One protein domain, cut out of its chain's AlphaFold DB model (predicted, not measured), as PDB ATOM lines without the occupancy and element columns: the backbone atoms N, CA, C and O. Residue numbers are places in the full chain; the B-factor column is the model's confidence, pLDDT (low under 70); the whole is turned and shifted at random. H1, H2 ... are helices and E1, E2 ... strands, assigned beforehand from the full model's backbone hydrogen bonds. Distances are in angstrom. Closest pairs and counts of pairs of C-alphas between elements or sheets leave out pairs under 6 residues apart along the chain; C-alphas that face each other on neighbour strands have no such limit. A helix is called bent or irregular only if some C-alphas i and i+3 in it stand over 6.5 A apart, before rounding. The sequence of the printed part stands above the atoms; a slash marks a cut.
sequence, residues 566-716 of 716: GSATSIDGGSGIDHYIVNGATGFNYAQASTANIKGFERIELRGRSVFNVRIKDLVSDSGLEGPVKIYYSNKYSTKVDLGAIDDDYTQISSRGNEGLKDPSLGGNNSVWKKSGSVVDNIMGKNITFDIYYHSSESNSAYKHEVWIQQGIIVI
ATOM      1  N   GLY A 566      19.958 -14.965   1.186       57.09
ATOM      2  CA  GLY A 566      19.798 -16.360   1.544       57.09
ATOM      3  C   GLY A 566      19.718 -17.253   0.318       57.09
ATOM      4  O   GLY A 566      19.037 -16.939  -0.649       57.09
ATOM      5  N   SER A 567      20.379 -18.405   0.380       62.12
ATOM      6  CA  SER A 567      20.110 -19.527  -0.518       62.12
ATOM      7  C   SER A 567      18.625 -19.928  -0.458       62.12
ATOM      8  O   SER A 567      18.027 -19.905   0.622       62.12
ATOM      9  N   ALA A 568      18.049 -20.359  -1.586       67.94
ATOM     10  CA  ALA A 568      16.685 -20.899  -1.692       67.94
ATOM     11  C   ALA A 568      15.524 -19.918  -1.395       67.94
ATOM     12  O   ALA A 568      14.439 -20.357  -1.006       67.94
ATOM     13  N   THR A 569      15.727 -18.606  -1.572       84.94
ATOM     14  CA  THR A 569      14.621 -17.630  -1.643       84.94
ATOM     15  C   THR A 569      13.972 -17.644  -3.025       84.94
ATOM     16  O   THR A 569      14.692 -17.737  -4.012       84.94
ATOM     17  N   SER A 570      12.651 -17.497  -3.116       90.38
ATOM     18  CA  SER A 570      11.946 -17.393  -4.403       90.38
ATOM     19  C   SER A 570      10.811 -16.380  -4.311       90.38
ATOM     20  O   SER A 570       9.996 -16.456  -3.397       90.38
ATOM     21  N   ILE A 571      10.777 -15.423  -5.233       93.94
ATOM     22  CA  ILE A 571       9.717 -14.421  -5.354       93.94
ATOM     23  C   ILE A 571       9.190 -14.491  -6.786       93.94
ATOM     24  O   ILE A 571       9.961 -14.407  -7.743       93.94
ATOM     25  N   ASP A 572       7.888 -14.683  -6.911       95.81
ATOM     26  CA  ASP A 572       7.173 -14.904  -8.162       95.81
ATOM     27  C   ASP A 572       6.056 -13.865  -8.280       95.81
ATOM     28  O   ASP A 572       5.199 -13.805  -7.396       95.81
ATOM     29  N   GLY A 573       6.101 -13.031  -9.319       94.62
ATOM     30  CA  GLY A 573       5.014 -12.106  -9.652       94.62
ATOM     31  C   GLY A 573       3.795 -12.825 -10.225       94.62
ATOM     32  O   GLY A 573       2.674 -12.425  -9.961       94.62
ATOM     33  N   GLY A 574       3.992 -13.988 -10.852       94.00
ATOM     34  CA  GLY A 574       2.901 -14.756 -11.434       94.00
ATOM     35  C   GLY A 574       2.492 -14.226 -12.808       94.00
ATOM     36  O   GLY A 574       3.341 -14.138 -13.693       94.00
ATOM     37  N   SER A 575       1.195 -14.020 -13.035       83.88
ATOM     38  CA  SER A 575       0.646 -13.566 -14.317       83.88
ATOM     39  C   SER A 575       0.157 -12.130 -14.243       83.88
ATOM     40  O   SER A 575      -0.607 -11.788 -13.340       83.88
ATOM     41  N   GLY A 576       0.448 -11.369 -15.292       82.56
ATOM     42  CA  GLY A 576       0.031  -9.990 -15.439       82.56
ATOM     43  C   GLY A 576       1.214  -9.088 -15.741       82.56
ATOM     44  O   GLY A 576       2.128  -9.479 -16.456       82.56
ATOM     45  N   ILE A 577       1.154  -7.843 -15.269       83.06
ATOM     46  CA  ILE A 577       2.212  -6.852 -15.484       83.06
ATOM     47  C   ILE A 577       2.678  -6.365 -14.124       83.06
ATOM     48  O   ILE A 577       2.144  -5.388 -13.582       83.06
ATOM     49  N   ASP A 578       3.703  -7.028 -13.611       90.75
ATOM     50  CA  ASP A 578       4.078  -6.919 -12.210       90.75
ATOM     51  C   ASP A 578       5.268  -5.991 -12.006       90.75
ATOM     52  O   ASP A 578       6.121  -5.765 -12.876       90.75
ATOM     53  N   HIS A 579       5.301  -5.392 -10.821       92.88
ATOM     54  CA  HIS A 579       6.228  -4.341 -10.467       92.88
ATOM     55  C   HIS A 579       7.074  -4.713  -9.254       92.88
ATOM     56  O   HIS A 579       6.623  -4.718  -8.110       92.88
ATOM     57  N   TYR A 580       8.359  -4.929  -9.501       94.88
ATOM     58  CA  TYR A 580       9.346  -5.150  -8.466       94.88
ATOM     59  C   TYR A 580      10.137  -3.876  -8.153       94.88
ATOM     60  O   TYR A 580      10.772  -3.286  -9.025       94.88
ATOM     61  N   ILE A 581      10.157  -3.473  -6.886       92.12
ATOM     62  CA  ILE A 581      10.917  -2.330  -6.387       92.12
ATOM     63  C   ILE A 581      12.092  -2.819  -5.537       92.12
ATOM     64  O   ILE A 581      11.905  -3.374  -4.454       92.12
ATOM     65  N   VAL A 582      13.314  -2.530  -5.990       90.31
ATOM     66  CA  VAL A 582      14.565  -2.835  -5.280       90.31
ATOM     67  C   VAL A 582      15.045  -1.588  -4.541       90.31
ATOM     68  O   VAL A 582      15.673  -0.693  -5.123       90.31
ATOM     69  N   ASN A 583      14.742  -1.517  -3.244       86.56
ATOM     70  CA  ASN A 583      14.993  -0.340  -2.419       86.56
ATOM     71  C   ASN A 583      16.331  -0.420  -1.667       86.56
ATOM     72  O   ASN A 583      16.431  -0.997  -0.583       86.56
ATOM     73  N   GLY A 584      17.366   0.204  -2.232       75.25
ATOM     74  CA  GLY A 584      18.683   0.348  -1.618       75.25
ATOM     75  C   GLY A 584      18.702   1.327  -0.447       75.25
ATOM     76  O   GLY A 584      18.132   2.417  -0.514       75.25
ATOM     77  N   ALA A 585      19.419   0.970   0.623       68.06
ATOM     78  CA  ALA A 585      19.693   1.891   1.724       68.06
ATOM     79  C   ALA A 585      20.600   3.055   1.280       68.06
ATOM     80  O   ALA A 585      21.358   2.967   0.314       68.06
ATOM     81  N   THR A 586      20.598   4.137   2.056       60.00
ATOM     82  CA  THR A 586      21.465   5.316   1.867       60.00
ATOM     83  C   THR A 586      22.930   5.090   2.295       60.00
ATOM     84  O   THR A 586      23.712   6.038   2.336       60.00
ATOM     85  N   GLY A 587      23.319   3.848   2.610       61.91
ATOM     86  CA  GLY A 587      24.649   3.468   3.099       61.91
ATOM     87  C   GLY A 587      25.637   3.001   2.016       61.91
ATOM     88  O   GLY A 587      25.549   3.365   0.841       61.91
ATOM     89  N   PHE A 588      26.625   2.197   2.430       58.59
ATOM     90  CA  PHE A 588      27.662   1.633   1.549       58.59
ATOM     91  C   PHE A 588      27.262   0.316   0.866       58.59
ATOM     92  O   PHE A 588      27.903  -0.069  -0.108       58.59
ATOM     93  N   ASN A 589      26.211  -0.357   1.343       67.94
ATOM     94  CA  ASN A 589      25.771  -1.644   0.803       67.94
ATOM     95  C   ASN A 589      24.768  -1.441  -0.335       67.94
ATOM     96  O   ASN A 589      23.867  -0.607  -0.228       67.94
ATOM     97  N   TYR A 590      24.923  -2.214  -1.410       71.81
ATOM     98  CA  TYR A 590      23.943  -2.281  -2.488       71.81
ATOM     99  C   TYR A 590      22.761  -3.153  -2.060       71.81
ATOM    100  O   TYR A 590      22.980  -4.253  -1.555       71.81
ATOM    101  N   ALA A 591      21.527  -2.709  -2.314       80.19
ATOM    102  CA  ALA A 591      20.436  -3.667  -2.456       80.19
ATOM    103  C   ALA A 591      20.671  -4.458  -3.740       80.19
ATOM    104  O   ALA A 591      20.996  -3.894  -4.787       80.19
ATOM    105  N   GLN A 592      20.555  -5.770  -3.643       81.44
ATOM    106  CA  GLN A 592      20.911  -6.681  -4.716       81.44
ATOM    107  C   GLN A 592      19.746  -7.613  -4.955       81.44
ATOM    108  O   GLN A 592      19.156  -8.108  -4.001       81.44
ATOM    109  N   ALA A 593      19.422  -7.821  -6.221       85.38
ATOM    110  CA  ALA A 593      18.417  -8.776  -6.640       85.38
ATOM    111  C   ALA A 593      18.813  -9.382  -7.987       85.38
ATOM    112  O   ALA A 593      19.630  -8.824  -8.722       85.38
ATOM    113  N   SER A 594      18.260 -10.551  -8.293       86.75
ATOM    114  CA  SER A 594      18.565 -11.257  -9.532       86.75
ATOM    115  C   SER A 594      17.383 -12.070 -10.020       86.75
ATOM    116  O   SER A 594      16.662 -12.644  -9.204       86.75
ATOM    117  N   THR A 595      17.277 -12.220 -11.339       89.06
ATOM    118  CA  THR A 595      16.361 -13.166 -11.992       89.06
ATOM    119  C   THR A 595      16.540 -14.620 -11.532       89.06
ATOM    120  O   THR A 595      15.658 -15.444 -11.730       89.06
ATOM    121  N   ALA A 596      17.640 -14.949 -10.844       85.75
ATOM    122  CA  ALA A 596      17.851 -16.259 -10.229       85.75
ATOM    123  C   ALA A 596      16.776 -16.646  -9.205       85.75
ATOM    124  O   ALA A 596      16.416 -17.815  -9.087       85.75
ATOM    125  N   ASN A 597      16.312 -15.657  -8.442       85.88
ATOM    126  CA  ASN A 597      15.385 -15.838  -7.326       85.88
ATOM    127  C   ASN A 597      14.082 -15.056  -7.531       85.88
ATOM    128  O   ASN A 597      13.202 -15.120  -6.676       85.88
ATOM    129  N   ILE A 598      13.986 -14.298  -8.624       89.44
ATOM    130  CA  ILE A 598      12.906 -13.366  -8.936       89.44
ATOM    131  C   ILE A 598      12.393 -13.691 -10.339       89.44
ATOM    132  O   ILE A 598      13.188 -13.695 -11.276       89.44
ATOM    133  N   LYS A 599      11.092 -13.930 -10.491       93.12
ATOM    134  CA  LYS A 599      10.448 -14.227 -11.780       93.12
ATOM    135  C   LYS A 599       9.048 -13.615 -11.866       93.12
ATOM    136  O   LYS A 599       8.508 -13.242 -10.830       93.12
ATOM    137  N   GLY A 600       8.496 -13.500 -13.070       94.50
ATOM    138  CA  GLY A 600       7.182 -12.922 -13.350       94.50
ATOM    139  C   GLY A 600       7.123 -11.415 -13.116       94.50
ATOM    140  O   GLY A 600       6.166 -10.950 -12.534       94.50
ATOM    141  N   PHE A 601       8.166 -10.645 -13.458       94.81
ATOM    142  CA  PHE A 601       8.146  -9.182 -13.291       94.81
ATOM    143  C   PHE A 601       8.602  -8.441 -14.550       94.81
ATOM    144  O   PHE A 601       9.776  -8.477 -14.926       94.81
ATOM    145  N   GLU A 602       7.700  -7.662 -15.146       93.56
ATOM    146  CA  GLU A 602       7.961  -6.835 -16.329       93.56
ATOM    147  C   GLU A 602       8.521  -5.463 -15.969       93.56
ATOM    148  O   GLU A 602       9.086  -4.782 -16.825       93.56
ATOM    149  N   ARG A 603       8.330  -4.993 -14.735       94.62
ATOM    150  CA  ARG A 603       8.765  -3.659 -14.302       94.62
ATOM    151  C   ARG A 603       9.679  -3.792 -13.099       94.62
ATOM    152  O   ARG A 603       9.244  -4.218 -12.039       94.62
ATOM    153  N   ILE A 604      10.927  -3.359 -13.239       95.44
ATOM    154  CA  ILE A 604      11.919  -3.356 -12.164       95.44
ATOM    155  C   ILE A 604      12.346  -1.916 -11.876       95.44
ATOM    156  O   ILE A 604      13.015  -1.271 -12.686       95.44
ATOM    157  N   GLU A 605      11.978  -1.404 -10.707       93.31
ATOM    158  CA  GLU A 605      12.355  -0.075 -10.240       93.31
ATOM    159  C   GLU A 605      13.535  -0.149  -9.268       93.31
ATOM    160  O   GLU A 605      13.449  -0.698  -8.169       93.31
ATOM    161  N   LEU A 606      14.643   0.486  -9.642       91.25
ATOM    162  CA  LEU A 606      15.833   0.611  -8.810       91.25
ATOM    163  C   LEU A 606      15.804   1.932  -8.035       91.25
ATOM    164  O   LEU A 606      15.740   3.020  -8.624       91.25
ATOM    165  N   ARG A 607      15.898   1.846  -6.704       87.75
ATOM    166  CA  ARG A 607      15.971   3.014  -5.816       87.75
ATOM    167  C   ARG A 607      17.252   3.023  -4.997       87.75
ATOM    168  O   ARG A 607      17.631   2.005  -4.435       87.75
ATOM    169  N   GLY A 608      17.889   4.184  -4.868       83.00
ATOM    170  CA  GLY A 608      19.124   4.325  -4.098       83.00
ATOM    171  C   GLY A 608      20.285   3.528  -4.704       83.00
ATOM    172  O   GLY A 608      20.419   3.446  -5.926       83.00
ATOM    173  N   ARG A 609      21.144   2.967  -3.844       82.19
ATOM    174  CA  ARG A 609      22.250   2.081  -4.242       82.19
ATOM    175  C   ARG A 609      21.720   0.671  -4.485       82.19
ATOM    176  O   ARG A 609      21.623  -0.110  -3.542       82.19
ATOM    177  N   SER A 610      21.432   0.349  -5.744       83.94
ATOM    178  CA  SER A 610      20.887  -0.960  -6.127       83.94
ATOM    179  C   SER A 610      21.568  -1.561  -7.350       83.94
ATOM    180  O   SER A 610      21.979  -0.838  -8.263       83.94
ATOM    181  N   VAL A 611      21.656  -2.889  -7.372       84.00
ATOM    182  CA  VAL A 611      22.109  -3.680  -8.519       84.00
ATOM    183  C   VAL A 611      21.082  -4.759  -8.828       84.00
ATOM    184  O   VAL A 611      20.573  -5.409  -7.913       84.00
ATOM    185  N   PHE A 612      20.793  -4.944 -10.114       88.25
ATOM    186  CA  PHE A 612      19.932  -6.018 -10.592       88.25
ATOM    187  C   PHE A 612      20.670  -6.885 -11.609       88.25
ATOM    188  O   PHE A 612      21.159  -6.370 -12.614       88.25
ATOM    189  N   ASN A 613      20.740  -8.184 -11.339       88.06
ATOM    190  CA  ASN A 613      21.436  -9.149 -12.184       88.06
ATOM    191  C   ASN A 613      20.430  -9.922 -13.038       88.06
ATOM    192  O   ASN A 613      19.492 -10.519 -12.500       88.06
ATOM    193  N   VAL A 614      20.660  -9.976 -14.345       89.75
ATOM    194  CA  VAL A 614      19.794 -10.670 -15.304       89.75
ATOM    195  C   VAL A 614      20.564 -11.794 -15.981       89.75
ATOM    196  O   VAL A 614      21.697 -11.589 -16.419       89.75
ATOM    197  N   ARG A 615      19.939 -12.968 -16.107       88.56
ATOM    198  CA  ARG A 615      20.458 -14.090 -16.904       88.56
ATOM    199  C   ARG A 615      19.394 -14.563 -17.875       88.56
ATOM    200  O   ARG A 615      18.242 -14.761 -17.490       88.56
ATOM    201  N   ILE A 616      19.781 -14.819 -19.119       89.62
ATOM    202  CA  ILE A 616      18.832 -15.230 -20.154       89.62
ATOM    203  C   ILE A 616      18.150 -16.564 -19.823       89.62
ATOM    204  O   ILE A 616      16.960 -16.707 -20.086       89.62
ATOM    205  N   LYS A 617      18.852 -17.524 -19.196       89.50
ATOM    206  CA  LYS A 617      18.242 -18.810 -18.812       89.50
ATOM    207  C   LYS A 617      17.046 -18.633 -17.877       89.50
ATOM    208  O   LYS A 617      16.113 -19.425 -17.951       89.50
ATOM    209  N   ASP A 618      17.094 -17.615 -17.015       91.06
ATOM    210  CA  ASP A 618      16.051 -17.372 -16.028       91.06
ATOM    211  C   ASP A 618      14.817 -16.826 -16.756       91.06
ATOM    212  O   ASP A 618      13.741 -17.388 -16.599       91.06
ATOM    213  N   LEU A 619      15.005 -15.842 -17.650       91.94
ATOM    214  CA  LEU A 619      13.932 -15.272 -18.475       91.94
ATOM    215  C   LEU A 619      13.273 -16.311 -19.394       91.94
ATOM    216  O   LEU A 619      12.056 -16.336 -19.515       91.94
ATOM    217  N   VAL A 620      14.057 -17.195 -20.021       90.56
ATOM    218  CA  VAL A 620      13.523 -18.263 -20.891       90.56
ATOM    219  C   VAL A 620      12.723 -19.297 -20.094       90.56
ATOM    220  O   VAL A 620      11.777 -19.889 -20.613       90.56
ATOM    221  N   SER A 621      13.101 -19.539 -18.836       90.38
ATOM    222  CA  SER A 621      12.365 -20.435 -17.937       90.38
ATOM    223  C   SER A 621      11.162 -19.776 -17.259       90.38
ATOM    224  O   SER A 621      10.371 -20.464 -16.609       90.38
ATOM    225  N   ASP A 622      11.024 -18.459 -17.396       91.69
ATOM    226  CA  ASP A 622      10.002 -17.669 -16.735       91.69
ATOM    227  C   ASP A 622       8.697 -17.683 -17.535       91.69
ATOM    228  O   ASP A 622       8.476 -16.907 -18.465       91.69
ATOM    229  N   SER A 623       7.804 -18.599 -17.162       86.12
ATOM    230  CA  SER A 623       6.480 -18.704 -17.773       86.12
ATOM    231  C   SER A 623       5.529 -17.561 -17.397       86.12
ATOM    232  O   SER A 623       4.456 -17.488 -17.993       86.12
ATOM    233  N   GLY A 624       5.877 -16.733 -16.403       84.81
ATOM    234  CA  GLY A 624       5.047 -15.622 -15.929       84.81
ATOM    235  C   GLY A 624       5.122 -14.386 -16.823       84.81
ATOM    236  O   GLY A 624       4.158 -13.637 -16.903       84.81
ATOM    237  N   LEU A 625       6.218 -14.216 -17.575       87.06
ATOM    238  CA  LEU A 625       6.440 -13.003 -18.363       87.06
ATOM    239  C   LEU A 625       5.370 -12.780 -19.443       87.06
ATOM    240  O   LEU A 625       5.202 -13.580 -20.378       87.06
ATOM    241  N   GLU A 626       4.704 -11.629 -19.394       83.56
ATOM    242  CA  GLU A 626       3.761 -11.176 -20.424       83.56
ATOM    243  C   GLU A 626       4.416 -10.277 -21.481       83.56
ATOM    244  O   GLU A 626       3.926 -10.169 -22.612       83.56
ATOM    245  N   GLY A 627       5.572  -9.695 -21.164       88.06
ATOM    246  CA  GLY A 627       6.304  -8.782 -22.034       88.06
ATOM    247  C   GLY A 627       7.785  -8.654 -21.669       88.06
ATOM    248  O   GLY A 627       8.295  -9.450 -20.888       88.06
ATOM    249  N   PRO A 628       8.495  -7.675 -22.257       91.19
ATOM    250  CA  PRO A 628       9.901  -7.435 -21.962       91.19
ATOM    251  C   PRO A 628      10.093  -6.939 -20.528       91.19
ATOM    252  O   PRO A 628       9.267  -6.182 -20.008       91.19
ATOM    253  N   VAL A 629      11.240  -7.274 -19.935       96.00
ATOM    254  CA  VAL A 629      11.630  -6.790 -18.605       96.00
ATOM    255  C   VAL A 629      12.170  -5.366 -18.720       96.00
ATOM    256  O   VAL A 629      13.213  -5.118 -19.324       96.00
ATOM    257  N   LYS A 630      11.467  -4.407 -18.120       95.81
ATOM    258  CA  LYS A 630      11.776  -2.974 -18.148       95.81
ATOM    259  C   LYS A 630      12.404  -2.546 -16.830       95.81
ATOM    260  O   LYS A 630      11.742  -2.531 -15.797       95.81
ATOM    261  N   ILE A 631      13.665  -2.133 -16.873       96.75
ATOM    262  CA  ILE A 631      14.445  -1.722 -15.704       96.75
ATOM    263  C   ILE A 631      14.669  -0.209 -15.732       96.75
ATOM    264  O   ILE A 631      15.239   0.337 -16.680       96.75
ATOM    265  N   TYR A 632      14.239   0.482 -14.680       94.25
ATOM    266  CA  TYR A 632      14.288   1.942 -14.573       94.25
ATOM    267  C   TYR A 632      14.613   2.396 -13.145       94.25
ATOM    268  O   TYR A 632      14.710   1.582 -12.230       94.25
ATOM    269  N   TYR A 633      14.837   3.697 -12.935       91.38
ATOM    270  CA  TYR A 633      15.144   4.257 -11.613       91.38
ATOM    271  C   TYR A 633      14.279   5.471 -11.269       91.38
ATOM    272  O   TYR A 633      13.927   6.272 -12.136       91.38
ATOM    273  N   SER A 634      14.027   5.669  -9.972       81.06
ATOM    274  CA  SER A 634      13.352   6.877  -9.459       81.06
ATOM    275  C   SER A 634      14.296   7.884  -8.809       81.06
ATOM    276  O   SER A 634      14.057   9.088  -8.876       81.06
ATOM    277  N   ASN A 635      15.392   7.423  -8.204       76.25
ATOM    278  CA  ASN A 635      16.427   8.269  -7.610       76.25
ATOM    279  C   ASN A 635      17.813   7.665  -7.881       76.25
ATOM    280  O   ASN A 635      18.271   6.741  -7.213       76.25
ATOM    281  N   LYS A 636      18.495   8.189  -8.903       68.00
ATOM    282  CA  LYS A 636      19.775   7.645  -9.366       68.00
ATOM    283  C   LYS A 636      20.879   7.862  -8.330       68.00
ATOM    284  O   LYS A 636      21.415   8.964  -8.222       68.00
ATOM    285  N   TYR A 637      21.270   6.799  -7.629       71.94
ATOM    286  CA  TYR A 637      22.435   6.810  -6.744       71.94
ATOM    287  C   TYR A 637      23.271   5.534  -6.926       71.94
ATOM    288  O   TYR A 637      23.142   4.574  -6.183       71.94
ATOM    289  N   SER A 638      24.161   5.521  -7.927       73.75
ATOM    290  CA  SER A 638      25.016   4.362  -8.251       73.75
ATOM    291  C   SER A 638      24.237   3.091  -8.653       73.75
ATOM    292  O   SER A 638      24.675   1.989  -8.353       73.75
ATOM    293  N   THR A 639      23.108   3.222  -9.354       81.69
ATOM    294  CA  THR A 639      22.342   2.070  -9.860       81.69
ATOM    295  C   THR A 639      23.050   1.370 -11.022       81.69
ATOM    296  O   THR A 639      23.574   2.035 -11.925       81.69
ATOM    297  N   LYS A 640      23.064   0.032 -11.004       86.06
ATOM    298  CA  LYS A 640      23.677  -0.800 -12.051       86.06
ATOM    299  C   LYS A 640      22.763  -1.953 -12.462       86.06
ATOM    300  O   LYS A 640      21.982  -2.439 -11.646       86.06
ATOM    301  N   VAL A 641      22.912  -2.402 -13.701       89.56
ATOM    302  CA  VAL A 641      22.350  -3.663 -14.196       89.56
ATOM    303  C   VAL A 641      23.499  -4.516 -14.714       89.56
ATOM    304  O   VAL A 641      24.310  -4.012 -15.484       89.56
ATOM    305  N   ASP A 642      23.565  -5.767 -14.272       86.56
ATOM    306  CA  ASP A 642      24.540  -6.764 -14.724       86.56
ATOM    307  C   ASP A 642      23.832  -7.748 -15.661       86.56
ATOM    308  O   ASP A 642      22.893  -8.437 -15.245       86.56
ATOM    309  N   LEU A 643      24.224  -7.755 -16.936       87.81
ATOM    310  CA  LEU A 643      23.627  -8.616 -17.958       87.81
ATOM    311  C   LEU A 643      24.529  -9.821 -18.233       87.81
ATOM    312  O   LEU A 643      25.464  -9.732 -19.018       87.81
ATOM    313  N   GLY A 644      24.181 -10.985 -17.684       78.94
ATOM    314  CA  GLY A 644      24.961 -12.212 -17.855       78.94
ATOM    315  C   GLY A 644      25.751 -12.639 -16.623       78.94
ATOM    316  O   GLY A 644      26.667 -13.455 -16.738       78.94
ATOM    317  N   ALA A 645      25.386 -12.135 -15.440       73.25
ATOM    318  CA  ALA A 645      25.941 -12.560 -14.159       73.25
ATOM    319  C   ALA A 645      26.040 -14.098 -14.065       73.25
ATOM    320  O   ALA A 645      25.041 -14.813 -14.028       73.25
ATOM    321  N   ILE A 646      27.274 -14.612 -14.047       59.69
ATOM    322  CA  ILE A 646      27.559 -16.060 -14.067       59.69
ATOM    323  C   ILE A 646      27.393 -16.670 -12.665       59.69
ATOM    324  O   ILE A 646      27.014 -17.834 -12.543       59.69
ATOM    325  N   ASP A 647      27.579 -15.852 -11.626       59.09
ATOM    326  CA  ASP A 647      27.550 -16.256 -10.224       59.09
ATOM    327  C   ASP A 647      26.609 -15.332  -9.438       59.09
ATOM    328  O   ASP A 647      26.585 -14.123  -9.670       59.09
ATOM    329  N   ASP A 648      25.907 -15.873  -8.438       58.09
ATOM    330  CA  ASP A 648      25.193 -15.070  -7.428       58.09
ATOM    331  C   ASP A 648      26.189 -14.395  -6.443       58.09
ATOM    332  O   ASP A 648      25.812 -13.932  -5.367       58.09
ATOM    333  N   ASP A 649      27.489 -14.360  -6.780       56.16
ATOM    334  CA  ASP A 649      28.545 -13.719  -5.996       56.16
ATOM    335  C   ASP A 649      28.543 -12.205  -6.226       56.16
ATOM    336  O   ASP A 649      29.245 -11.620  -7.057       56.16
ATOM    337  N   TYR A 650      27.725 -11.570  -5.405       59.03
ATOM    338  CA  TYR A 650      27.491 -10.142  -5.336       59.03
ATOM    339  C   TYR A 650      28.725  -9.272  -5.017       59.03
ATOM    340  O   TYR A 650      28.629  -8.040  -5.026       59.03
ATOM    341  N   THR A 651      29.883  -9.868  -4.719       54.66
ATOM    342  CA  THR A 651      31.111  -9.136  -4.368       54.66
ATOM    343  C   THR A 651      31.963  -8.733  -5.581       54.66
ATOM    344  O   THR A 651      32.808  -7.844  -5.466       54.66
ATOM    345  N   GLN A 652      31.704  -9.296  -6.770       52.91
ATOM    346  CA  GLN A 652      32.547  -9.115  -7.968       52.91
ATOM    347  C   GLN A 652      32.070  -8.026  -8.958       52.91
ATOM    348  O   GLN A 652      32.641  -7.849 -10.032       52.91
ATOM    349  N   ILE A 653      31.068  -7.226  -8.586       54.50
ATOM    350  CA  ILE A 653      30.355  -6.256  -9.454       54.50
ATOM    351  C   ILE A 653      31.238  -5.068  -9.927       54.50
ATOM    352  O   ILE A 653      30.839  -4.256 -10.765       54.50
ATOM    353  N   SER A 654      32.447  -4.901  -9.379       49.06
ATOM    354  CA  SER A 654      33.342  -3.776  -9.714       49.06
ATOM    355  C   SER A 654      34.441  -4.099 -10.732       49.06
ATOM    356  O   SER A 654      35.095  -3.170 -11.202       49.06
ATOM    357  N   SER A 655      34.641  -5.371 -11.096       50.16
ATOM    358  CA  SER A 655      35.804  -5.813 -11.882       50.16
ATOM    359  C   SER A 655      35.492  -6.280 -13.306       50.16
ATOM    360  O   SER A 655      36.423  -6.516 -14.077       50.16
ATOM    361  N   ARG A 656      34.215  -6.405 -13.690       54.56
ATOM    362  CA  ARG A 656      33.819  -6.838 -15.038       54.56
ATOM    363  C   ARG A 656      33.700  -5.604 -15.947       54.56
ATOM    364  O   ARG A 656      32.751  -4.839 -15.844       54.56
ATOM    365  N   GLY A 657      34.734  -5.338 -16.753       51.69
ATOM    366  CA  GLY A 657      34.700  -4.322 -17.821       51.69
ATOM    367  C   GLY A 657      33.810  -4.760 -18.998       51.69
ATOM    368  O   GLY A 657      32.951  -5.611 -18.829       51.69
ATOM    369  N   ASN A 658      34.064  -4.273 -20.221       46.56
ATOM    370  CA  ASN A 658      33.292  -4.605 -21.443       46.56
ATOM    371  C   ASN A 658      33.225  -6.113 -21.828       46.56
ATOM    372  O   ASN A 658      32.644  -6.450 -22.857       46.56
ATOM    373  N   GLU A 659      33.812  -7.025 -21.044       52.44
ATOM    374  CA  GLU A 659      33.555  -8.471 -21.133       52.44
ATOM    375  C   GLU A 659      32.227  -8.899 -20.469       52.44
ATOM    376  O   GLU A 659      31.829 -10.054 -20.618       52.44
ATOM    377  N   GLY A 660      31.554  -7.992 -19.748       59.12
ATOM    378  CA  GLY A 660      30.437  -8.292 -18.849       59.12
ATOM    379  C   GLY A 660      29.077  -8.565 -19.497       59.12
ATOM    380  O   GLY A 660      28.231  -9.133 -18.833       59.12
ATOM    381  N   LEU A 661      28.909  -8.348 -20.807       75.88
ATOM    382  CA  LEU A 661      27.689  -8.754 -21.529       75.88
ATOM    383  C   LEU A 661      27.660 -10.242 -21.920       75.88
ATOM    384  O   LEU A 661      26.741 -10.675 -22.619       75.88
ATOM    385  N   LYS A 662      28.690 -11.020 -21.569       83.81
ATOM    386  CA  LYS A 662      28.720 -12.467 -21.821       83.81
ATOM    387  C   LYS A 662      27.743 -13.172 -20.899       83.81
ATOM    388  O   LYS A 662      27.862 -13.087 -19.685       83.81
ATOM    389  N   ASP A 663      26.869 -13.965 -21.495       83.94
ATOM    390  CA  ASP A 663      25.895 -14.768 -20.776       83.94
ATOM    391  C   ASP A 663      25.878 -16.195 -21.349       83.94
ATOM    392  O   ASP A 663      25.124 -16.523 -22.269       83.94
ATOM    393  N   PRO A 664      26.741 -17.087 -20.833       81.56
ATOM    394  CA  PRO A 664      26.797 -18.473 -21.277       81.56
ATOM    395  C   PRO A 664      25.692 -19.338 -20.650       81.56
ATOM    396  O   PRO A 664      25.743 -20.562 -20.774       81.56
ATOM    397  N   SER A 665      24.703 -18.754 -19.961       82.44
ATOM    398  CA  SER A 665      23.754 -19.501 -19.124       82.44
ATOM    399  C   SER A 665      22.830 -20.458 -19.895       82.44
ATOM    400  O   SER A 665      22.292 -21.387 -19.295       82.44
ATOM    401  N   LEU A 666      22.722 -20.306 -21.223       81.50
ATOM    402  CA  LEU A 666      22.057 -21.242 -22.148       81.50
ATOM    403  C   LEU A 666      23.024 -22.184 -22.901       81.50
ATOM    404  O   LEU A 666      22.655 -22.789 -23.904       81.50
ATOM    405  N   GLY A 667      24.273 -22.327 -22.446       69.81
ATOM    406  CA  GLY A 667      25.224 -23.338 -22.939       69.81
ATOM    407  C   GLY A 667      26.095 -22.930 -24.136       69.81
ATOM    408  O   GLY A 667      26.909 -23.728 -24.597       69.81
ATOM    409  N   GLY A 668      25.973 -21.698 -24.640       73.94
ATOM    410  CA  GLY A 668      26.858 -21.153 -25.674       73.94
ATOM    411  C   GLY A 668      28.009 -20.342 -25.072       73.94
ATOM    412  O   GLY A 668      27.784 -19.258 -24.550       73.94
ATOM    413  N   ASN A 669      29.255 -20.810 -25.206       73.38
ATOM    414  CA  ASN A 669      30.434 -20.157 -24.602       73.38
ATOM    415  C   ASN A 669      30.693 -18.708 -25.074       73.38
ATOM    416  O   ASN A 669      31.426 -17.975 -24.417       73.38
ATOM    417  N   ASN A 670      30.105 -18.303 -26.205       76.94
ATOM    418  CA  ASN A 670      30.238 -16.963 -26.792       76.94
ATOM    419  C   ASN A 670      28.904 -16.201 -26.849       76.94
ATOM    420  O   ASN A 670      28.790 -15.217 -27.581       76.94
ATOM    421  N   SER A 671      27.883 -16.680 -26.138       84.00
ATOM    422  CA  SER A 671      26.589 -16.014 -26.086       84.00
ATOM    423  C   SER A 671      26.687 -14.695 -25.320       84.00
ATOM    424  O   SER A 671      27.356 -14.612 -24.289       84.00
ATOM    425  N   VAL A 672      26.080 -13.647 -25.874       87.31
ATOM    426  CA  VAL A 672      26.197 -12.275 -25.371       87.31
ATOM    427  C   VAL A 672      24.879 -11.520 -25.477       87.31
ATOM    428  O   VAL A 672      24.097 -11.725 -26.411       87.31
ATOM    429  N   TRP A 673      24.691 -10.562 -24.579       89.19
ATOM    430  CA  TRP A 673      23.698  -9.505 -24.702       89.19
ATOM    431  C   TRP A 673      24.144  -8.449 -25.720       89.19
ATOM    432  O   TRP A 673      25.309  -8.048 -25.776       89.19
ATOM    433  N   LYS A 674      23.212  -7.991 -26.558       88.44
ATOM    434  CA  LYS A 674      23.446  -7.018 -27.630       88.44
ATOM    435  C   LYS A 674      22.403  -5.911 -27.568       88.44
ATOM    436  O   LYS A 674      21.211  -6.183 -27.491       88.44
ATOM    437  N   LYS A 675      22.844  -4.659 -27.680       90.44
ATOM    438  CA  LYS A 675      21.948  -3.504 -27.815       90.44
ATOM    439  C   LYS A 675      21.417  -3.418 -29.254       90.44
ATOM    440  O   LYS A 675      22.222  -3.353 -30.183       90.44
ATOM    441  N   SER A 676      20.096  -3.422 -29.456       87.44
ATOM    442  CA  SER A 676      19.453  -3.346 -30.789       87.44
ATOM    443  C   SER A 676      18.946  -1.952 -31.158       87.44
ATOM    444  O   SER A 676      18.885  -1.624 -32.341       87.44
ATOM    445  N   GLY A 677      18.579  -1.129 -30.174       89.88
ATOM    446  CA  GLY A 677      17.966   0.176 -30.413       89.88
ATOM    447  C   GLY A 677      17.501   0.854 -29.129       89.88
ATOM    448  O   GLY A 677      17.965   0.516 -28.037       89.88
ATOM    449  N   SER A 678      16.584   1.811 -29.273       94.38
ATOM    450  CA  SER A 678      15.964   2.518 -28.152       94.38
ATOM    451  C   SER A 678      14.476   2.759 -28.410       94.38
ATOM    452  O   SER A 678      14.053   2.886 -29.559       94.38
ATOM    453  N   VAL A 679      13.692   2.862 -27.340       91.38
ATOM    454  CA  VAL A 679      12.240   3.097 -27.377       91.38
ATOM    455  C   VAL A 679      11.834   4.069 -26.270       91.38
ATOM    456  O   VAL A 679      12.469   4.119 -25.218       91.38
ATOM    457  N   VAL A 680      10.789   4.863 -26.507       89.19
ATOM    458  CA  VAL A 680      10.143   5.667 -25.462       89.19
ATOM    459  C   VAL A 680       8.869   4.957 -25.046       89.19
ATOM    460  O   VAL A 680       8.031   4.668 -25.897       89.19
ATOM    461  N   ASP A 681       8.719   4.715 -23.751       79.19
ATOM    462  CA  ASP A 681       7.536   4.073 -23.187       79.19
ATOM    463  C   ASP A 681       7.015   4.852 -21.973       79.19
ATOM    464  O   ASP A 681       7.780   5.533 -21.284       79.19
ATOM    465  N   ASN A 682       5.706   4.791 -21.727       79.88
ATOM    466  CA  ASN A 682       5.073   5.461 -20.597       79.88
ATOM    467  C   ASN A 682       4.944   4.494 -19.418       79.88
ATOM    468  O   ASN A 682       4.123   3.580 -19.436       79.88
ATOM    469  N   ILE A 683       5.733   4.723 -18.371       76.75
ATOM    470  CA  ILE A 683       5.667   3.954 -17.129       76.75
ATOM    471  C   ILE A 683       5.068   4.846 -16.047       76.75
ATOM    472  O   ILE A 683       5.658   5.863 -15.677       76.75
ATOM    473  N   MET A 684       3.883   4.478 -15.550       69.25
ATOM    474  CA  MET A 684       3.173   5.189 -14.474       69.25
ATOM    475  C   MET A 684       3.073   6.710 -14.717       69.25
ATOM    476  O   MET A 684       3.383   7.525 -13.845       69.25
ATOM    477  N   GLY A 685       2.700   7.108 -15.938       65.75
ATOM    478  CA  GLY A 685       2.531   8.513 -16.318       65.75
ATOM    479  C   GLY A 685       3.825   9.245 -16.688       65.75
ATOM    480  O   GLY A 685       3.772  10.431 -17.015       65.75
ATOM    481  N   LYS A 686       4.983   8.573 -16.683       74.19
ATOM    482  CA  LYS A 686       6.277   9.151 -17.074       74.19
ATOM    483  C   LYS A 686       6.772   8.535 -18.377       74.19
ATOM    484  O   LYS A 686       6.925   7.323 -18.470       74.19
ATOM    485  N   ASN A 687       7.090   9.374 -19.360       84.38
ATOM    486  CA  ASN A 687       7.768   8.925 -20.576       84.38
ATOM    487  C   ASN A 687       9.247   8.667 -20.261       84.38
ATOM    488  O   ASN A 687       9.984   9.599 -19.934       84.38
ATOM    489  N   ILE A 688       9.673   7.412 -20.363       88.31
ATOM    490  CA  ILE A 688      11.042   6.965 -20.110       88.31
ATOM    491  C   ILE A 688      11.635   6.462 -21.427       88.31
ATOM    492  O   ILE A 688      10.977   5.760 -22.190       88.31
ATOM    493  N   THR A 689      12.882   6.845 -21.712       95.69
ATOM    494  CA  THR A 689      13.638   6.322 -22.860       95.69
ATOM    495  C   THR A 689      14.484   5.131 -22.418       95.69
ATOM    496  O   THR A 689      15.303   5.259 -21.504       95.69
ATOM    497  N   PHE A 690      14.298   3.995 -23.081       96.94
ATOM    498  CA  PHE A 690      14.984   2.736 -22.819       96.94
ATOM    499  C   PHE A 690      15.921   2.374 -23.965       96.94
ATOM    500  O   PHE A 690      15.598   2.604 -25.128       96.94
ATOM    501  N   ASP A 691      17.056   1.771 -23.633       96.19
ATOM    502  CA  ASP A 691      17.872   0.994 -24.558       96.19
ATOM    503  C   ASP A 691      17.411  -0.468 -24.533       96.19
ATOM    504  O   ASP A 691      17.223  -1.035 -23.457       96.19
ATOM    505  N   ILE A 692      17.234  -1.074 -25.709       93.50
ATOM    506  CA  ILE A 692      16.754  -2.455 -25.857       93.50
ATOM    507  C   ILE A 692      17.950  -3.395 -25.983       93.50
ATOM    508  O   ILE A 692      18.793  -3.210 -26.868       93.50
ATOM    509  N   TYR A 693      17.993  -4.416 -25.129       92.69
ATOM    510  CA  TYR A 693      18.973  -5.492 -25.152       92.69
ATOM    511  C   TYR A 693      18.295  -6.822 -25.490       92.69
ATOM    512  O   TYR A 693      17.285  -7.185 -24.892       92.69
ATOM    513  N   TYR A 694      18.880  -7.555 -26.434       90.06
ATOM    514  CA  TYR A 694      18.492  -8.917 -26.796       90.06
ATOM    515  C   TYR A 694      19.678  -9.857 -26.603       90.06
ATOM    516  O   TYR A 694      20.837  -9.443 -26.695       90.06
ATOM    517  N   HIS A 695      19.396 -11.129 -26.359       89.69
ATOM    518  CA  HIS A 695      20.434 -12.128 -26.180       89.69
ATOM    519  C   HIS A 695      20.725 -12.876 -27.488       89.69
ATOM    520  O   HIS A 695      19.812 -13.238 -28.222       89.69
ATOM    521  N   SER A 696      21.999 -13.132 -27.804       86.50
ATOM    522  CA  SER A 696      22.407 -13.677 -29.109       86.50
ATOM    523  C   SER A 696      21.995 -15.125 -29.378       86.50
ATOM    524  O   SER A 696      22.120 -15.571 -30.518       86.50
ATOM    525  N   SER A 697      21.605 -15.877 -28.345       81.12
ATOM    526  CA  SER A 697      21.072 -17.238 -28.505       81.12
ATOM    527  C   SER A 697      19.594 -17.252 -28.886       81.12
ATOM    528  O   SER A 697      19.117 -18.260 -29.395       81.12
ATOM    529  N   GLU A 698      18.885 -16.154 -28.639       76.19
ATOM    530  CA  GLU A 698      17.493 -15.982 -29.023       76.19
ATOM    531  C   GLU A 698      17.445 -15.337 -30.415       76.19
ATOM    532  O   GLU A 698      18.302 -14.525 -30.778       76.19
ATOM    533  N   SER A 699      16.444 -15.683 -31.228       61.91
ATOM    534  CA  SER A 699      16.179 -14.902 -32.438       61.91
ATOM    535  C   SER A 699      15.822 -13.464 -32.037       61.91
ATOM    536  O   SER A 699      15.255 -13.246 -30.967       61.91
ATOM    537  N   ASN A 700      16.077 -12.478 -32.907       53.25
ATOM    538  CA  ASN A 700      15.717 -11.056 -32.712       53.25
ATOM    539  C   ASN A 700      14.186 -10.796 -32.551       53.25
ATOM    540  O   ASN A 700      13.719  -9.695 -32.824       53.25
ATOM    541  N   SER A 701      13.386 -11.807 -32.200       49.00
ATOM    542  CA  SER A 701      11.924 -11.815 -32.173       49.00
ATOM    543  C   SER A 701      11.316 -12.395 -30.889       49.00
ATOM    544  O   SER A 701      10.091 -12.434 -30.787       49.00
ATOM    545  N   ALA A 702      12.112 -12.867 -29.920       70.12
ATOM    546  CA  ALA A 702      11.584 -13.312 -28.627       70.12
ATOM    547  C   ALA A 702      11.305 -12.096 -27.729       70.12
ATOM    548  O   ALA A 702      11.984 -11.872 -26.733       70.12
ATOM    549  N   TYR A 703      10.305 -11.295 -28.111       78.25
ATOM    550  CA  TYR A 703       9.944 -10.014 -27.482       78.25
ATOM    551  C   TYR A 703       9.835 -10.081 -25.947       78.25
ATOM    552  O   TYR A 703      10.201  -9.132 -25.261       78.25
ATOM    553  N   LYS A 704       9.389 -11.217 -25.396       82.50
ATOM    554  CA  LYS A 704       9.283 -11.448 -23.945       82.50
ATOM    555  C   LYS A 704      10.634 -11.561 -23.222       82.50
ATOM    556  O   LYS A 704      10.707 -11.297 -22.034       82.50
ATOM    557  N   HIS A 705      11.700 -11.940 -23.924       89.62
ATOM    558  CA  HIS A 705      13.039 -12.126 -23.349       89.62
ATOM    559  C   HIS A 705      13.943 -10.897 -23.549       89.62
ATOM    560  O   HIS A 705      15.127 -10.930 -23.208       89.62
ATOM    561  N   GLU A 706      13.418  -9.813 -24.128       91.44
ATOM    562  CA  GLU A 706      14.145  -8.552 -24.227       91.44
ATOM    563  C   GLU A 706      14.246  -7.865 -22.861       91.44
ATOM    564  O   GLU A 706      13.320  -7.903 -22.046       91.44
ATOM    565  N   VAL A 707      15.361  -7.164 -22.647       95.25
ATOM    566  CA  VAL A 707      15.586  -6.343 -21.455       95.25
ATOM    567  C   VAL A 707      15.704  -4.889 -21.881       95.25
ATOM    568  O   VAL A 707      16.573  -4.513 -22.668       95.25
ATOM    569  N   TRP A 708      14.803  -4.054 -21.382       95.94
ATOM    570  CA  TRP A 708      14.730  -2.636 -21.699       95.94
ATOM    571  C   TRP A 708      15.281  -1.848 -20.519       95.94
ATOM    572  O   TRP A 708      14.679  -1.813 -19.451       95.94
ATOM    573  N   ILE A 709      16.427  -1.197 -20.694       96.69
ATOM    574  CA  ILE A 709      17.130  -0.521 -19.599       96.69
ATOM    575  C   ILE A 709      17.070   0.986 -19.813       96.69
ATOM    576  O   ILE A 709      17.478   1.486 -20.861       96.69
ATOM    577  N   GLN A 710      16.563   1.728 -18.825       95.75
ATOM    578  CA  GLN A 710      16.474   3.182 -18.901       95.75
ATOM    579  C   GLN A 710      17.851   3.794 -19.187       95.75
ATOM    580  O   GLN A 710      18.842   3.498 -18.510       95.75
ATOM    581  N   GLN A 711      17.896   4.722 -20.145       92.75
ATOM    582  CA  GLN A 711      19.127   5.425 -20.482       92.75
ATOM    583  C   GLN A 711      19.733   6.127 -19.259       92.75
ATOM    584  O   GLN A 711      19.064   6.815 -18.480       92.75
ATOM    585  N   GLY A 712      21.042   5.946 -19.096       88.06
ATOM    586  CA  GLY A 712      21.808   6.482 -17.976       88.06
ATOM    587  C   GLY A 712      21.966   5.530 -16.788       88.06
ATOM    588  O   GLY A 712      22.681   5.905 -15.857       88.06
ATOM    589  N   ILE A 713      21.366   4.338 -16.792       90.00
ATOM    590  CA  ILE A 713      21.794   3.239 -15.910       90.00
ATOM    591  C   ILE A 713      23.124   2.681 -16.434       90.00
ATOM    592  O   ILE A 713      23.328   2.592 -17.644       90.00
ATOM    593  N   ILE A 714      24.044   2.340 -15.528       86.75
ATOM    594  CA  ILE A 714      25.288   1.662 -15.905       86.75
ATOM    595  C   ILE A 714      24.954   0.193 -16.160       86.75
ATOM    596  O   ILE A 714      24.509  -0.494 -15.241       86.75
ATOM    597  N   VAL A 715      25.177  -0.262 -17.389       87.31
ATOM    598  CA  VAL A 715      25.096  -1.675 -17.768       87.31
ATOM    599  C   VAL A 715      26.510  -2.235 -17.742       87.31
ATOM    600  O   VAL A 715      27.406  -1.622 -18.332       87.31
ATOM    601  N   ILE A 716      26.705  -3.332 -17.019       80.00
ATOM    602  CA  ILE A 716      27.966  -4.077 -16.968       80.00
ATOM    603  C   ILE A 716      27.798  -5.434 -17.631       80.00
ATOM    604  O   ILE A 716      26.691  -6.009 -17.511       80.00
TER     605      ILE A 716
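What this domain is: This is residues 566 to 716 of the 716 residues of an uncharacterized protein of Haemophilus parasuis (UniProt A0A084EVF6). A six-stranded, strongly twisted sheet is partly face to face with a smaller three-stranded parallel sheet, and the chain from E2 to E7 winds back and forth between the two in stacked turns. The hairpin of E8 and E9 extends the large sheet beyond E10 at one end of this stack, with E8 sharply bent, while E1 lies off to the side and the short helix H1 only grazes the large sheet. The printed part has 151 residues, with ten named strands and one named helix in the order E1 E2 E3 E4 E5 H1 E6 E7 E8 E9 E10; the large sheet, E2 E4 E6 E10 E9 E8, is mixed. The class is mostly strand, though under half of the residues are in named elements. The whole is compact and rounded, with a radius of gyration of the C-alphas of 14.3 A and spans of 39 by 35 by 30 A.

How they stand to each other: In the large sheet, E2, residues 579 to 583, is parallel to E4, residues 603 to 608, with N 580 and O 603 2.8 A apart. E4 is parallel to E6, residues 629 to 636, with N 604 to O 630 at 2.8 A. E6 is parallel to E10, residues 707 to 710, with N 631 to O 708 at 2.8 A. E8, residues 673 to 683, E9, residues 686 to 695, and E10 form a meander, each strand the antiparallel neighbour of the one before; N 691 and O 709 are 2.8 A apart, as are N 674 and O 694. E8 bends by 79 degrees at residue 676. E3, residues 591 to 594, E5, residues 610 to 614, and E7, residues 640 to 643, make the second sheet, with N 611 to O 591 at 2.9 A and N 614 to O 642 at 2.9 A. The two sheets form a sandwich, two sheets face to face, their facing parts 8.5 A centre to centre. Residues 640 to 641 of E7 also pair, parallel, with residues 714 to 715. E1, residues 570 to 576, pairs with no named strand, but its residues 571 to 572 pair with residues 598 to 599. In H1, residues 616 to 621, every O i to N i+4 pair is within hydrogen-bond range.

Where its parts are: E1 begins at C-alpha 570, (11.946, -17.393, -4.403). E6 measures 19.0 A, E8 23.7 A and E9 27.1 A from first to last C-alpha. E10 ends at C-alpha 710, (16.474, 3.182, -18.901).

The domain as a whole: The C-alphas farthest apart, of Gly 587 and Ser 699, are 40.9 A apart. The printed part has no cut; the links E7 to E8 and E9 to E10 are long. Mean pLDDT of the printed part is 81.4, with 30 residues under 70, among them 646 to 660.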